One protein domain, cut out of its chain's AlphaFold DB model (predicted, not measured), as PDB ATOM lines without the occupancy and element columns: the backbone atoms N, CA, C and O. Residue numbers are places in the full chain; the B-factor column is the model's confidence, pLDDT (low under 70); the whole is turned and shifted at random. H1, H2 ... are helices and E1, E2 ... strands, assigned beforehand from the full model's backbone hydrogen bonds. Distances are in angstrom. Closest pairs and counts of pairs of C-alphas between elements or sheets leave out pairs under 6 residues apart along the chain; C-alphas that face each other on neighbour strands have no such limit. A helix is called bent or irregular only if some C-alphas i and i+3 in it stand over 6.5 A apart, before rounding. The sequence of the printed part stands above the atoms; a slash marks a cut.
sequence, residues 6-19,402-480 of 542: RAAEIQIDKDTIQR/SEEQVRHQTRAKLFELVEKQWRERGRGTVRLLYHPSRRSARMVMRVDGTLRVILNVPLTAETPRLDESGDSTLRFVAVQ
ATOM      1  N   ARG A   6      51.222 -28.550 -17.006       66.56
ATOM      2  CA  ARG A   6      51.107 -27.119 -17.346       66.56
ATOM      3  C   ARG A   6      49.806 -26.886 -18.117       66.56
ATOM      4  O   ARG A   6      49.435 -27.694 -18.967       66.56
ATOM      5  N   ALA A   7      49.109 -25.792 -17.820       69.69
ATOM      6  CA  ALA A   7      47.965 -25.354 -18.616       69.69
ATOM      7  C   ALA A   7      48.462 -24.504 -19.794       69.69
ATOM      8  O   ALA A   7      49.302 -23.619 -19.605       69.69
ATOM      9  N   ALA A   8      47.961 -24.801 -20.991       70.50
ATOM     10  CA  ALA A   8      48.408 -24.207 -22.240       70.50
ATOM     11  C   ALA A   8      47.198 -23.818 -23.096       70.50
ATOM     12  O   ALA A   8      46.233 -24.570 -23.222       70.50
ATOM     13  N   GLU A   9      47.256 -22.634 -23.688       76.81
ATOM     14  CA  GLU A   9      46.205 -22.114 -24.556       76.81
ATOM     15  C   GLU A   9      46.812 -21.801 -25.918       76.81
ATOM     16  O   GLU A   9      47.768 -21.032 -26.022       76.81
ATOM     17  N   ILE A  10      46.278 -22.428 -26.965       75.31
ATOM     18  CA  ILE A  10      46.612 -22.090 -28.344       75.31
ATOM     19  C   ILE A  10      45.516 -21.158 -28.846       75.31
ATOM     20  O   ILE A  10      44.375 -21.571 -29.054       75.31
ATOM     21  N   GLN A  11      45.876 -19.901 -29.070       76.62
ATOM     22  CA  GLN A  11      45.081 -19.013 -29.901       76.62
ATOM     23  C   GLN A  11      45.460 -19.279 -31.359       76.62
ATOM     24  O   GLN A  11      46.624 -19.147 -31.737       76.62
ATOM     25  N   ILE A  12      44.481 -19.676 -32.164       75.81
ATOM     26  CA  ILE A  12      44.627 -19.767 -33.616       75.81
ATOM     27  C   ILE A  12      44.307 -18.384 -34.191       75.81
ATOM     28  O   ILE A  12      43.369 -17.717 -33.746       75.81
ATOM     29  N   ASP A  13      45.097 -17.934 -35.163       61.91
ATOM     30  CA  ASP A  13      44.843 -16.659 -35.834       61.91
ATOM     31  C   ASP A  13      43.601 -16.810 -36.738       61.91
ATOM     32  O   ASP A  13      43.586 -17.681 -37.611       61.91
ATOM     33  N   LYS A  14      42.553 -15.989 -36.529       54.91
ATOM     34  CA  LYS A  14      41.227 -16.136 -37.184       54.91
ATOM     35  C   LYS A  14      41.307 -16.250 -38.708       54.91
ATOM     36  O   LYS A  14      40.657 -17.110 -39.297       54.91
ATOM     37  N   ASP A  15      42.185 -15.461 -39.317       53.16
ATOM     38  CA  ASP A  15      42.452 -15.427 -40.759       53.16
ATOM     39  C   ASP A  15      43.029 -16.750 -41.313       53.16
ATOM     40  O   ASP A  15      43.157 -16.918 -42.525       53.16
ATOM     41  N   THR A  16      43.432 -17.686 -40.448       55.81
ATOM     42  CA  THR A  16      43.888 -19.035 -40.829       55.81
ATOM     43  C   THR A  16      42.728 -20.023 -40.880       55.81
ATOM     44  O   THR A  16      42.686 -20.856 -41.779       55.81
ATOM     45  N   ILE A  17      41.767 -19.907 -39.957       55.84
ATOM     46  CA  ILE A  17      40.599 -20.802 -39.871       55.84
ATOM     47  C   ILE A  17      39.779 -20.689 -41.158       55.84
ATOM     48  O   ILE A  17      39.544 -21.687 -41.830       55.84
ATOM     49  N   GLN A  18      39.484 -19.453 -41.570       47.22
ATOM     50  CA  GLN A  18      38.744 -19.182 -42.804       47.22
ATOM     51  C   GLN A  18      39.472 -19.666 -44.066       47.22
ATOM     52  O   GLN A  18      38.817 -20.010 -45.044       47.22
ATOM     53  N   ARG A  19      40.814 -19.725 -44.080       51.88
ATOM     54  CA  ARG A  19      41.550 -20.322 -45.211       51.88
ATOM     55  C   ARG A  19      41.376 -21.838 -45.242       51.88
ATOM     56  O   ARG A  19      41.044 -22.371 -46.293       51.88
ATOM     57  N   SER A 402      59.952 -37.671 -39.792       64.31
ATOM     58  CA  SER A 402      59.670 -38.266 -41.123       64.31
ATOM     59  C   SER A 402      58.744 -39.479 -41.101       64.31
ATOM     60  O   SER A 402      57.990 -39.696 -42.046       64.31
ATOM     61  N   GLU A 403      58.757 -40.255 -40.016       78.31
ATOM     62  CA  GLU A 403      57.807 -41.350 -39.809       78.31
ATOM     63  C   GLU A 403      56.381 -40.846 -39.507       78.31
ATOM     64  O   GLU A 403      55.453 -41.650 -39.376       78.31
ATOM     65  N   GLU A 404      56.187 -39.536 -39.330       86.94
ATOM     66  CA  GLU A 404      54.946 -38.943 -38.838       86.94
ATOM     67  C   GLU A 404      54.262 -38.092 -39.915       86.94
ATOM     68  O   GLU A 404      54.834 -37.171 -40.490       86.94
ATOM     69  N   GLN A 405      52.991 -38.385 -40.175       90.56
ATOM     70  CA  GLN A 405      52.170 -37.661 -41.138       90.56
ATOM     71  C   GLN A 405      51.663 -36.360 -40.513       90.56
ATOM     72  O   GLN A 405      51.000 -36.387 -39.474       90.56
ATOM     73  N   VAL A 406      51.900 -35.222 -41.167       92.62
ATOM     74  CA  VAL A 406      51.219 -33.967 -40.819       92.62
ATOM     75  C   VAL A 406      49.744 -34.104 -41.211       92.62
ATOM     76  O   VAL A 406      49.432 -34.251 -42.388       92.62
ATOM     77  N   ARG A 407      48.833 -34.080 -40.233       91.12
ATOM     78  CA  ARG A 407      47.372 -34.127 -40.457       91.12
ATOM     79  C   ARG A 407      46.710 -32.755 -40.444       91.12
ATOM     80  O   ARG A 407      45.633 -32.596 -40.996       91.12
ATOM     81  N   HIS A 408      47.344 -31.778 -39.804       89.44
ATOM     82  CA  HIS A 408      46.932 -30.379 -39.828       89.44
ATOM     83  C   HIS A 408      48.151 -29.498 -39.540       89.44
ATOM     84  O   HIS A 408      49.008 -29.872 -38.733       89.44
ATOM     85  N   GLN A 409      48.234 -28.332 -40.181       92.69
ATOM     86  CA  GLN A 409      49.298 -27.357 -39.957       92.69
ATOM     87  C   GLN A 409      48.714 -25.944 -39.996       92.69
ATOM     88  O   GLN A 409      48.256 -25.512 -41.044       92.69
ATOM     89  N   THR A 410      48.779 -25.212 -38.885       90.81
ATOM     90  CA  THR A 410      48.103 -23.914 -38.732       90.81
ATOM     91  C   THR A 410      49.007 -22.867 -38.099       90.81
ATOM     92  O   THR A 410      49.916 -23.180 -37.324       90.81
ATOM     93  N   ARG A 411      48.752 -21.596 -38.422       92.75
ATOM     94  CA  ARG A 411      49.395 -20.447 -37.791       92.75
ATOM     95  C   ARG A 411      48.746 -20.127 -36.445       92.75
ATOM     96  O   ARG A 411      47.525 -20.019 -36.348       92.75
ATOM     97  N   ALA A 412      49.565 -20.020 -35.400       92.62
ATOM     98  CA  ALA A 412      49.058 -19.871 -34.046       92.62
ATOM     99  C   ALA A 412      49.991 -19.103 -33.100       92.62
ATOM    100  O   ALA A 412      51.194 -18.910 -33.328       92.62
ATOM    101  N   LYS A 413      49.411 -18.737 -31.959       93.44
ATOM    102  CA  LYS A 413      50.059 -18.116 -30.813       93.44
ATOM    103  C   LYS A 413      49.819 -18.965 -29.562       93.44
ATOM    104  O   LYS A 413      48.681 -19.194 -29.163       93.44
ATOM    105  N   LEU A 414      50.901 -19.421 -28.935       92.56
ATOM    106  CA  LEU A 414      50.854 -20.224 -27.714       92.56
ATOM    107  C   LEU A 414      50.976 -19.329 -26.478       92.56
ATOM    108  O   LEU A 414      51.895 -18.509 -26.379       92.56
ATOM    109  N   PHE A 415      50.103 -19.559 -25.506       91.81
ATOM    110  CA  PHE A 415      50.147 -18.978 -24.172       91.81
ATOM    111  C   PHE A 415      50.311 -20.067 -23.105       91.81
ATOM    112  O   PHE A 415      49.805 -21.183 -23.235       91.81
ATOM    113  N   GLU A 416      51.004 -19.724 -22.022       90.50
ATOM    114  CA  GLU A 416      51.172 -20.557 -20.830       90.50
ATOM    115  C   GLU A 416      50.560 -19.845 -19.614       90.50
ATOM    116  O   GLU A 416      50.731 -18.633 -19.446       90.50
ATOM    117  N   LEU A 417      49.850 -20.586 -18.755       87.81
ATOM    118  CA  LEU A 417      49.279 -20.036 -17.524       87.81
ATOM    119  C   LEU A 417      50.332 -20.022 -16.405       87.81
ATOM    120  O   LEU A 417      50.565 -21.031 -15.738       87.81
ATOM    121  N   VAL A 418      50.929 -18.858 -16.162       89.06
ATOM    122  CA  VAL A 418      51.955 -18.642 -15.135       89.06
ATOM    123  C   VAL A 418      51.385 -17.737 -14.047       89.06
ATOM    124  O   VAL A 418      50.906 -16.648 -14.334       89.06
ATOM    125  N   GLU A 419      51.409 -18.177 -12.787       89.69
ATOM    126  CA  GLU A 419      50.976 -17.358 -11.633       89.69
ATOM    127  C   GLU A 419      49.518 -16.844 -11.745       89.69
ATOM    128  O   GLU A 419      49.169 -15.783 -11.234       89.69
ATOM    129  N   LYS A 420      48.643 -17.638 -12.391       88.12
ATOM    130  CA  LYS A 420      47.246 -17.308 -12.768       88.12
ATOM    131  C   LYS A 420      47.097 -16.214 -13.843       88.12
ATOM    132  O   LYS A 420      45.992 -15.722 -14.051       88.12
ATOM    133  N   GLN A 421      48.170 -15.862 -14.546       90.31
ATOM    134  CA  GLN A 421      48.171 -14.936 -15.679       90.31
ATOM    135  C   GLN A 421      48.618 -15.655 -16.957       90.31
ATOM    136  O   GLN A 421      49.539 -16.471 -16.935       90.31
ATOM    137  N   TRP A 422      47.986 -15.349 -18.088       89.06
ATOM    138  CA  TRP A 422      48.422 -15.866 -19.385       89.06
ATOM    139  C   TRP A 422      49.650 -15.093 -19.874       89.06
ATOM    140  O   TRP A 422      49.603 -13.872 -20.018       89.06
ATOM    141  N   ARG A 423      50.753 -15.802 -20.138       91.75
ATOM    142  CA  ARG A 423      51.978 -15.246 -20.737       91.75
ATOM    143  C   ARG A 423      52.191 -15.845 -22.124       91.75
ATOM    144  O   ARG A 423      51.986 -17.038 -22.319       91.75
ATOM    145  N   GLU A 424      52.597 -15.024 -23.092       93.62
ATOM    146  CA  GLU A 424      52.961 -15.485 -24.440       93.62
ATOM    147  C   GLU A 424      54.192 -16.400 -24.352       93.62
ATOM    148  O   GLU A 424      55.254 -15.980 -23.897       93.62
ATOM    149  N   ARG A 425      54.044 -17.661 -24.778       92.44
ATOM    150  CA  ARG A 425      55.129 -18.655 -24.821       92.44
ATOM    151  C   ARG A 425      55.857 -18.647 -26.167       92.44
ATOM    152  O   ARG A 425      57.035 -19.004 -26.215       92.44
ATOM    153  N   GLY A 426      55.162 -18.227 -27.227       94.19
ATOM    154  CA  GLY A 426      55.717 -17.911 -28.542       94.19
ATOM    155  C   GLY A 426      54.672 -17.927 -29.664       94.19
ATOM    156  O   GLY A 426      53.558 -18.426 -29.498       94.19
ATOM    157  N   ARG A 427      55.051 -17.390 -30.825       94.62
ATOM    158  CA  ARG A 427      54.289 -17.443 -32.083       94.62
ATOM    159  C   ARG A 427      54.988 -18.363 -33.069       94.62
ATOM    160  O   ARG A 427      56.217 -18.406 -33.097       94.62
ATOM    161  N   GLY A 428      54.209 -19.081 -33.864       95.44
ATOM    162  CA  GLY A 428      54.758 -20.101 -34.740       95.44
ATOM    163  C   GLY A 428      53.699 -20.869 -35.508       95.44
ATOM    164  O   GLY A 428      52.511 -20.545 -35.483       95.44
ATOM    165  N   THR A 429      54.145 -21.921 -36.175       94.19
ATOM    166  CA  THR A 429      53.265 -22.856 -36.871       94.19
ATOM    167  C   THR A 429      53.112 -24.110 -36.015       94.19
ATOM    168  O   THR A 429      54.106 -24.741 -35.641       94.19
ATOM    169  N   VAL A 430      51.870 -24.456 -35.667       92.69
ATOM    170  CA  VAL A 430      51.529 -25.701 -34.966       92.69
ATOM    171  C   VAL A 430      51.244 -26.799 -35.988       92.69
ATOM    172  O   VAL A 430      50.576 -26.568 -36.993       92.69
ATOM    173  N   ARG A 431      51.764 -27.999 -35.726       92.75
ATOM    174  CA  ARG A 431      51.546 -29.226 -36.491       92.75
ATOM    175  C   ARG A 431      50.860 -30.266 -35.620       92.75
ATOM    176  O   ARG A 431      51.314 -30.544 -34.508       92.75
ATOM    177  N   LEU A 432      49.820 -30.882 -36.165       92.81
ATOM    178  CA  LEU A 432      49.297 -32.158 -35.698       92.81
ATOM    179  C   LEU A 432      50.026 -33.270 -36.453       92.81
ATOM    180  O   LEU A 432      49.819 -33.439 -37.653       92.81
ATOM    181  N   LEU A 433      50.886 -34.005 -35.752       93.25
ATOM    182  CA  LEU A 433      51.637 -35.134 -36.293       93.25
ATOM    183  C   LEU A 433      50.955 -36.440 -35.873       93.25
ATOM    184  O   LEU A 433      50.664 -36.625 -34.692       93.25
ATOM    185  N   TYR A 434      50.710 -37.342 -36.822       92.31
ATOM    186  CA  TYR A 434      50.178 -38.684 -36.587       92.31
ATOM    187  C   TYR A 434      51.142 -39.734 -37.131       92.31
ATOM    188  O   TYR A 434      51.422 -39.778 -38.329       92.31
ATOM    189  N   HIS A 435      51.625 -40.617 -36.267       92.94
ATOM    190  CA  HIS A 435      52.495 -41.710 -36.665       92.94
ATOM    191  C   HIS A 435      51.676 -42.996 -36.890       92.94
ATOM    192  O   HIS A 435      51.153 -43.558 -35.918       92.94
ATOM    193  N   PRO A 436      51.564 -43.500 -38.137       89.25
ATOM    194  CA  PRO A 436      50.674 -44.614 -38.463       89.25
ATOM    195  C   PRO A 436      51.064 -45.928 -37.776       89.25
ATOM    196  O   PRO A 436      50.176 -46.658 -37.335       89.25
ATOM    197  N   SER A 437      52.361 -46.217 -37.625       91.44
ATOM    198  CA  SER A 437      52.836 -47.510 -37.110       91.44
ATOM    199  C   SER A 437      52.567 -47.686 -35.612       91.44
ATOM    200  O   SER A 437      52.073 -48.732 -35.199       91.44
ATOM    201  N   ARG A 438      52.819 -46.653 -34.790       87.75
ATOM    202  CA  ARG A 438      52.496 -46.666 -33.342       87.75
ATOM    203  C   ARG A 438      51.073 -46.161 -33.036       87.75
ATOM    204  O   ARG A 438      50.719 -46.074 -31.865       87.75
ATOM    205  N   ARG A 439      50.279 -45.802 -34.061       89.38
ATOM    206  CA  ARG A 439      48.915 -45.226 -33.973       89.38
ATOM    207  C   ARG A 439      48.785 -44.093 -32.945       89.38
ATOM    208  O   ARG A 439      47.807 -44.012 -32.208       89.38
ATOM    209  N   SER A 440      49.799 -43.235 -32.883       89.88
ATOM    210  CA  SER A 440      49.928 -42.181 -31.875       89.88
ATOM    211  C   SER A 440      49.979 -40.812 -32.541       89.88
ATOM    212  O   SER A 440      50.558 -40.671 -33.619       89.88
ATOM    213  N   ALA A 441      49.381 -39.807 -31.903       91.44
ATOM    214  CA  ALA A 441      49.386 -38.429 -32.375       91.44
ATOM    215  C   ALA A 441      50.075 -37.498 -31.371       91.44
ATOM    216  O   ALA A 441      50.068 -37.746 -30.163       91.44
ATOM    217  N   ARG A 442      50.641 -36.392 -31.854       91.62
ATOM    218  CA  ARG A 442      51.192 -35.319 -31.018       91.62
ATOM    219  C   ARG A 442      51.014 -33.949 -31.658       91.62
ATOM    220  O   ARG A 442      51.052 -33.808 -32.878       91.62
ATOM    221  N   MET A 443      50.867 -32.931 -30.817       91.75
ATOM    222  CA  MET A 443      50.964 -31.532 -31.224       91.75
ATOM    223  C   MET A 443      52.399 -31.045 -31.028       91.75
ATOM    224  O   MET A 443      52.943 -31.122 -29.920       91.75
ATOM    225  N   VAL A 444      52.995 -30.521 -32.097       93.00
ATOM    226  CA  VAL A 444      54.329 -29.909 -32.092       93.00
ATOM    227  C   VAL A 444      54.225 -28.479 -32.608       93.00
ATOM    228  O   VAL A 444      53.552 -28.222 -33.600       93.00
ATOM    229  N   MET A 445      54.888 -27.530 -31.951       93.44
ATOM    230  CA  MET A 445      54.930 -26.130 -32.386       93.44
ATOM    231  C   MET A 445      56.339 -25.576 -32.204       93.44
ATOM    232  O   MET A 445      56.952 -25.758 -31.147       93.44
ATOM    233  N   ARG A 446      56.842 -24.891 -33.234       94.19
ATOM    234  CA  ARG A 446      58.165 -24.252 -33.254       94.19
ATOM    235  C   ARG A 446      58.018 -22.742 -33.427       94.19
ATOM    236  O   ARG A 446      57.117 -22.307 -34.136       94.19
ATOM    237  N   VAL A 447      58.894 -21.965 -32.790       95.19
ATOM    238  CA  VAL A 447      58.947 -20.498 -32.943       95.19
ATOM    239  C   VAL A 447      59.622 -20.120 -34.258       95.19
ATOM    240  O   VAL A 447      60.624 -20.727 -34.634       95.19
ATOM    241  N   ASP A 448      59.107 -19.098 -34.934       92.94
ATOM    242  CA  ASP A 448      59.693 -18.593 -36.180       92.94
ATOM    243  C   ASP A 448      61.112 -18.044 -35.998       92.94
ATOM    244  O   ASP A 448      61.486 -17.537 -34.938       92.94
ATOM    245  N   GLY A 449      61.919 -18.145 -37.055       93.00
ATOM    246  CA  GLY A 449      63.328 -17.754 -37.056       93.00
ATOM    247  C   GLY A 449      64.208 -18.719 -36.259       93.00
ATOM    248  O   GLY A 449      65.081 -19.364 -36.825       93.00
ATOM    249  N   THR A 450      63.978 -18.860 -34.950       91.88
ATOM    250  CA  THR A 450      64.826 -19.683 -34.066       91.88
ATOM    251  C   THR A 450      64.502 -21.183 -34.104       91.88
ATOM    252  O   THR A 450      65.280 -21.974 -33.578       91.88
ATOM    253  N   LEU A 451      63.348 -21.588 -34.652       88.75
ATOM    254  CA  LEU A 451      62.872 -22.978 -34.821       88.75
ATOM    255  C   LEU A 451      62.817 -23.846 -33.541       88.75
ATOM    256  O   LEU A 451      62.579 -25.060 -33.608       88.75
ATOM    257  N   ARG A 452      62.979 -23.221 -32.364       91.88
ATOM    258  CA  ARG A 452      62.906 -23.860 -31.043       91.88
ATOM    259  C   ARG A 452      61.504 -24.388 -30.775       91.88
ATOM    260  O   ARG A 452      60.514 -23.715 -31.062       91.88
ATOM    261  N   VAL A 453      61.431 -25.580 -30.192       92.19
ATOM    262  CA  VAL A 453      60.175 -26.255 -29.856       92.19
ATOM    263  C   VAL A 453      59.564 -25.614 -28.608       92.19
ATOM    264  O   VAL A 453      60.164 -25.634 -27.538       92.19
ATOM    265  N   ILE A 454      58.356 -25.065 -28.740       92.38
ATOM    266  CA  ILE A 454      57.575 -24.475 -27.634       92.38
ATOM    267  C   ILE A 454      56.371 -25.325 -27.228       92.38
ATOM    268  O   ILE A 454      55.840 -25.153 -26.133       92.38
ATOM    269  N   LEU A 455      55.974 -26.275 -28.076       91.94
ATOM    270  CA  LEU A 455      54.994 -27.307 -27.761       91.94
ATOM    271  C   LEU A 455      55.513 -28.655 -28.259       91.94
ATOM    272  O   LEU A 455      55.908 -28.774 -29.416       91.94
ATOM    273  N   ASN A 456      55.477 -29.659 -27.388       92.25
ATOM    274  CA  ASN A 456      55.634 -31.071 -27.722       92.25
ATOM    275  C   ASN A 456      54.753 -31.853 -26.742       92.25
ATOM    276  O   ASN A 456      55.119 -32.039 -25.577       92.25
ATOM    277  N   VAL A 457      53.544 -32.197 -27.185       89.00
ATOM    278  CA  VAL A 457      52.493 -32.801 -26.355       89.00
ATOM    279  C   VAL A 457      51.916 -34.013 -27.085       89.00
ATOM    280  O   VAL A 457      51.345 -33.827 -28.161       89.00
ATOM    281  N   PRO A 458      52.024 -35.238 -26.538       89.88
ATOM    282  CA  PRO A 458      51.298 -36.381 -27.074       89.88
ATOM    283  C   PRO A 458      49.795 -36.181 -26.855       89.88
ATOM    284  O   PRO A 458      49.372 -35.786 -25.768       89.88
ATOM    285  N   LEU A 459      48.998 -36.469 -27.879       87.88
ATOM    286  CA  LEU A 459      47.549 -36.561 -27.757       87.88
ATOM    287  C   LEU A 459      47.186 -37.952 -27.244       87.88
ATOM    288  O   LEU A 459      47.685 -38.965 -27.734       87.88
ATOM    289  N   THR A 460      46.316 -38.001 -26.242       83.44
ATOM    290  CA  THR A 460      45.847 -39.243 -25.620       83.44
ATOM    291  C   THR A 460      44.353 -39.124 -25.328       83.44
ATOM    292  O   THR A 460      43.801 -38.027 -25.334       83.44
ATOM    293  N   ALA A 461      43.681 -40.226 -24.994       77.00
ATOM    294  CA  ALA A 461      42.287 -40.159 -24.541       77.00
ATOM    295  C   ALA A 461      42.095 -39.314 -23.254       77.00
ATOM    296  O   ALA A 461      40.969 -38.945 -22.929       77.00
ATOM    297  N   GLU A 462      43.185 -38.997 -22.539       64.94
ATOM    298  CA  GLU A 462      43.202 -38.133 -21.353       64.94
ATOM    299  C   GLU A 462      43.778 -36.728 -21.596       64.94
ATOM    300  O   GLU A 462      43.807 -35.934 -20.652       64.94
ATOM    301  N   THR A 463      44.213 -36.356 -22.814       65.88
ATOM    302  CA  THR A 463      44.398 -34.920 -23.091       65.88
ATOM    303  C   THR A 463      43.026 -34.264 -22.951       65.88
ATOM    304  O   THR A 463      42.106 -34.650 -23.677       65.88
ATOM    305  N   PRO A 464      42.840 -33.363 -21.968       54.50
ATOM    306  CA  PRO A 464      41.520 -32.897 -21.590       54.50
ATOM    307  C   PRO A 464      40.904 -32.117 -22.740       54.50
ATOM    308  O   PRO A 464      41.616 -31.605 -23.606       54.50
ATOM    309  N   ARG A 465      39.570 -32.062 -22.719       56.53
ATOM    310  CA  ARG A 465      38.742 -31.465 -23.767       56.53
ATOM    311  C   ARG A 465      39.339 -30.144 -24.237       56.53
ATOM    312  O   ARG A 465      39.714 -29.307 -23.418       56.53
ATOM    313  N   LEU A 466      39.408 -30.003 -25.558       64.88
ATOM    314  CA  LEU A 466      39.655 -28.729 -26.206       64.88
ATOM    315  C   LEU A 466      38.453 -27.843 -25.882       64.88
ATOM    316  O   LEU A 466      37.416 -27.932 -26.533       64.88
ATOM    317  N   ASP A 467      38.569 -27.062 -24.812       63.16
ATOM    318  CA  ASP A 467      37.534 -26.114 -24.428       63.16
ATOM    319  C   ASP A 467      37.619 -24.940 -25.413       63.16
ATOM    320  O   ASP A 467      38.506 -24.083 -25.316       63.16
ATOM    321  N   GLU A 468      36.712 -24.950 -26.391       64.06
ATOM    322  CA  GLU A 468      36.510 -23.901 -27.392       64.06
ATOM    323  C   GLU A 468      36.074 -22.608 -26.688       64.06
ATOM    324  O   GLU A 468      34.891 -22.359 -26.447       64.06
ATOM    325  N   SER A 469      37.036 -21.759 -26.322       59.00
ATOM    326  CA  SER A 469      36.772 -20.494 -25.622       59.00
ATOM    327  C   SER A 469      36.362 -19.387 -26.607       59.00
ATOM    328  O   SER A 469      36.886 -18.269 -26.584       59.00
ATOM    329  N   GLY A 470      35.408 -19.708 -27.477       65.38
ATOM    330  CA  GLY A 470      35.080 -18.938 -28.670       65.38
ATOM    331  C   GLY A 470      35.933 -19.343 -29.875       65.38
ATOM    332  O   GLY A 470      37.015 -19.919 -29.740       65.38
ATOM    333  N   ASP A 471      35.417 -18.985 -31.047       65.81
ATOM    334  CA  ASP A 471      35.720 -19.421 -32.423       65.81
ATOM    335  C   ASP A 471      37.181 -19.308 -32.926       65.81
ATOM    336  O   ASP A 471      37.438 -19.469 -34.114       65.81
ATOM    337  N   SER A 472      38.167 -19.054 -32.060       76.56
ATOM    338  CA  SER A 472      39.591 -19.135 -32.425       76.56
ATOM    339  C   SER A 472      40.559 -19.419 -31.266       76.56
ATOM    340  O   SER A 472      41.750 -19.107 -31.363       76.56
ATOM    341  N   THR A 473      40.086 -19.977 -30.148       78.12
ATOM    342  CA  THR A 473      40.962 -20.340 -29.016       78.12
ATOM    343  C   THR A 473      40.687 -21.755 -28.525       78.12
ATOM    344  O   THR A 473      39.550 -22.122 -28.237       78.12
ATOM    345  N   LEU A 474      41.757 -22.541 -28.415       81.12
ATOM    346  CA  LEU A 474      41.742 -23.918 -27.942       81.12
ATOM    347  C   LEU A 474      42.517 -23.997 -26.623       81.12
ATOM    348  O   LEU A 474      43.750 -23.895 -26.598       81.12
ATOM    349  N   ARG A 475      41.796 -24.184 -25.513       83.12
ATOM    350  CA  ARG A 475      42.400 -24.420 -24.193       83.12
ATOM    351  C   ARG A 475      42.573 -25.910 -23.931       83.12
ATOM    352  O   ARG A 475      41.671 -26.695 -24.199       83.12
ATOM    353  N   PHE A 476      43.712 -26.287 -23.353       82.06
ATOM    354  CA  PHE A 476      43.959 -27.633 -22.838       82.06
ATOM    355  C   PHE A 476      44.954 -27.610 -21.662       82.06
ATOM    356  O   PHE A 476      45.587 -26.602 -21.342       82.06
ATOM    357  N   VAL A 477      45.112 -28.746 -20.982       82.62
ATOM    358  CA  VAL A 477      46.111 -28.921 -19.916       82.62
ATOM    359  C   VAL A 477      46.940 -30.153 -20.235       82.62
ATOM    360  O   VAL A 477      46.404 -31.250 -20.347       82.62
ATOM    361  N   ALA A 478      48.250 -29.980 -20.386       77.81
ATOM    362  CA  ALA A 478      49.142 -31.021 -20.874       77.81
ATOM    363  C   ALA A 478      50.294 -31.302 -19.906       77.81
ATOM    364  O   ALA A 478      50.775 -30.429 -19.178       77.81
ATOM    365  N   VAL A 479      50.807 -32.530 -19.956       76.69
ATOM    366  CA  VAL A 479      52.184 -32.799 -19.537       76.69
ATOM    367  C   VAL A 479      53.072 -32.419 -20.720       76.69
ATOM    368  O   VAL A 479      53.217 -33.182 -21.671       76.69
ATOM    369  N   GLN A 480      53.611 -31.201 -20.695       68.62
ATOM    370  CA  GLN A 480      54.589 -30.761 -21.685       68.62
ATOM    371  C   GLN A 480      55.950 -31.392 -21.381       68.62
ATOM    372  O   GLN A 480      56.554 -31.109 -20.345       68.62
TER     373      GLN A 480
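What this domain is: This is residues 6 to 19 and 402 to 480 of the 542 residues of the protein "RanBD1 domain-containing protein" of Cyanidiococcus yangmingshanensis (UniProt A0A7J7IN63). One sheet of six strands curls like part of a barrel and folds back on itself, E5, E4 and E3 facing E1 and E6 with the bent strand E2 as the hinge; the small helix H1 only grazes it. The two edges, E5 and E6, come near each other at one place, a partly closed barrel. The printed part has 93 residues, in the order E1 H1 E2 E3 E4 E5 E6; the antiparallel sheet runs E5 E4 E3 E2 E1 E6, and the class is mostly strand. It is compact, with a radius of gyration of the C-alphas of 13.1 A and spans of 39 by 28 by 27 A.

Where its parts are: E1, residues 6 to 12, begins at C-alpha 6 (51.107, -27.119, -17.346). H1 is residues 14 to 19. E2, residues 405 to 418, is 32.2 A long and bends by 79 degrees at residue 411. E3, residues 421 to 435, is 34.3 A long and bends by 77 degrees at residue 427. E4 is residues 440 to 447, E5 residues 453 to 459. E6, residues 473 to 479, ends at C-alpha 479 (52.184, -32.799, -19.537).

How they stand to each other: E1 has E6 as neighbour, with N 8 and O 476 3.0 A apart, and E2, with N 413 and O 11 2.8 A apart. E2 to E5 form a meander, each strand the antiparallel neighbour of the one before, with N 412 and O 428 at 3.0 A, N 433 and O 442 at 2.9 A, and N 443 and O 457 at 2.8 A. The closest C-alphas of E5 and E6 are those of Val 457 and Ala 478, 6.7 A. In H1, 1 of 2 O i to N i+4 pairs is within hydrogen-bond range.

The domain as a whole: Residues 20 to 401 are not printed; C-alphas 19 and 402 are 25.8 A apart. The link E5 to E6 is long. Confidence is under 70 at residues 6 to 7, 13 to 19, 402, 462 to 471 and 480.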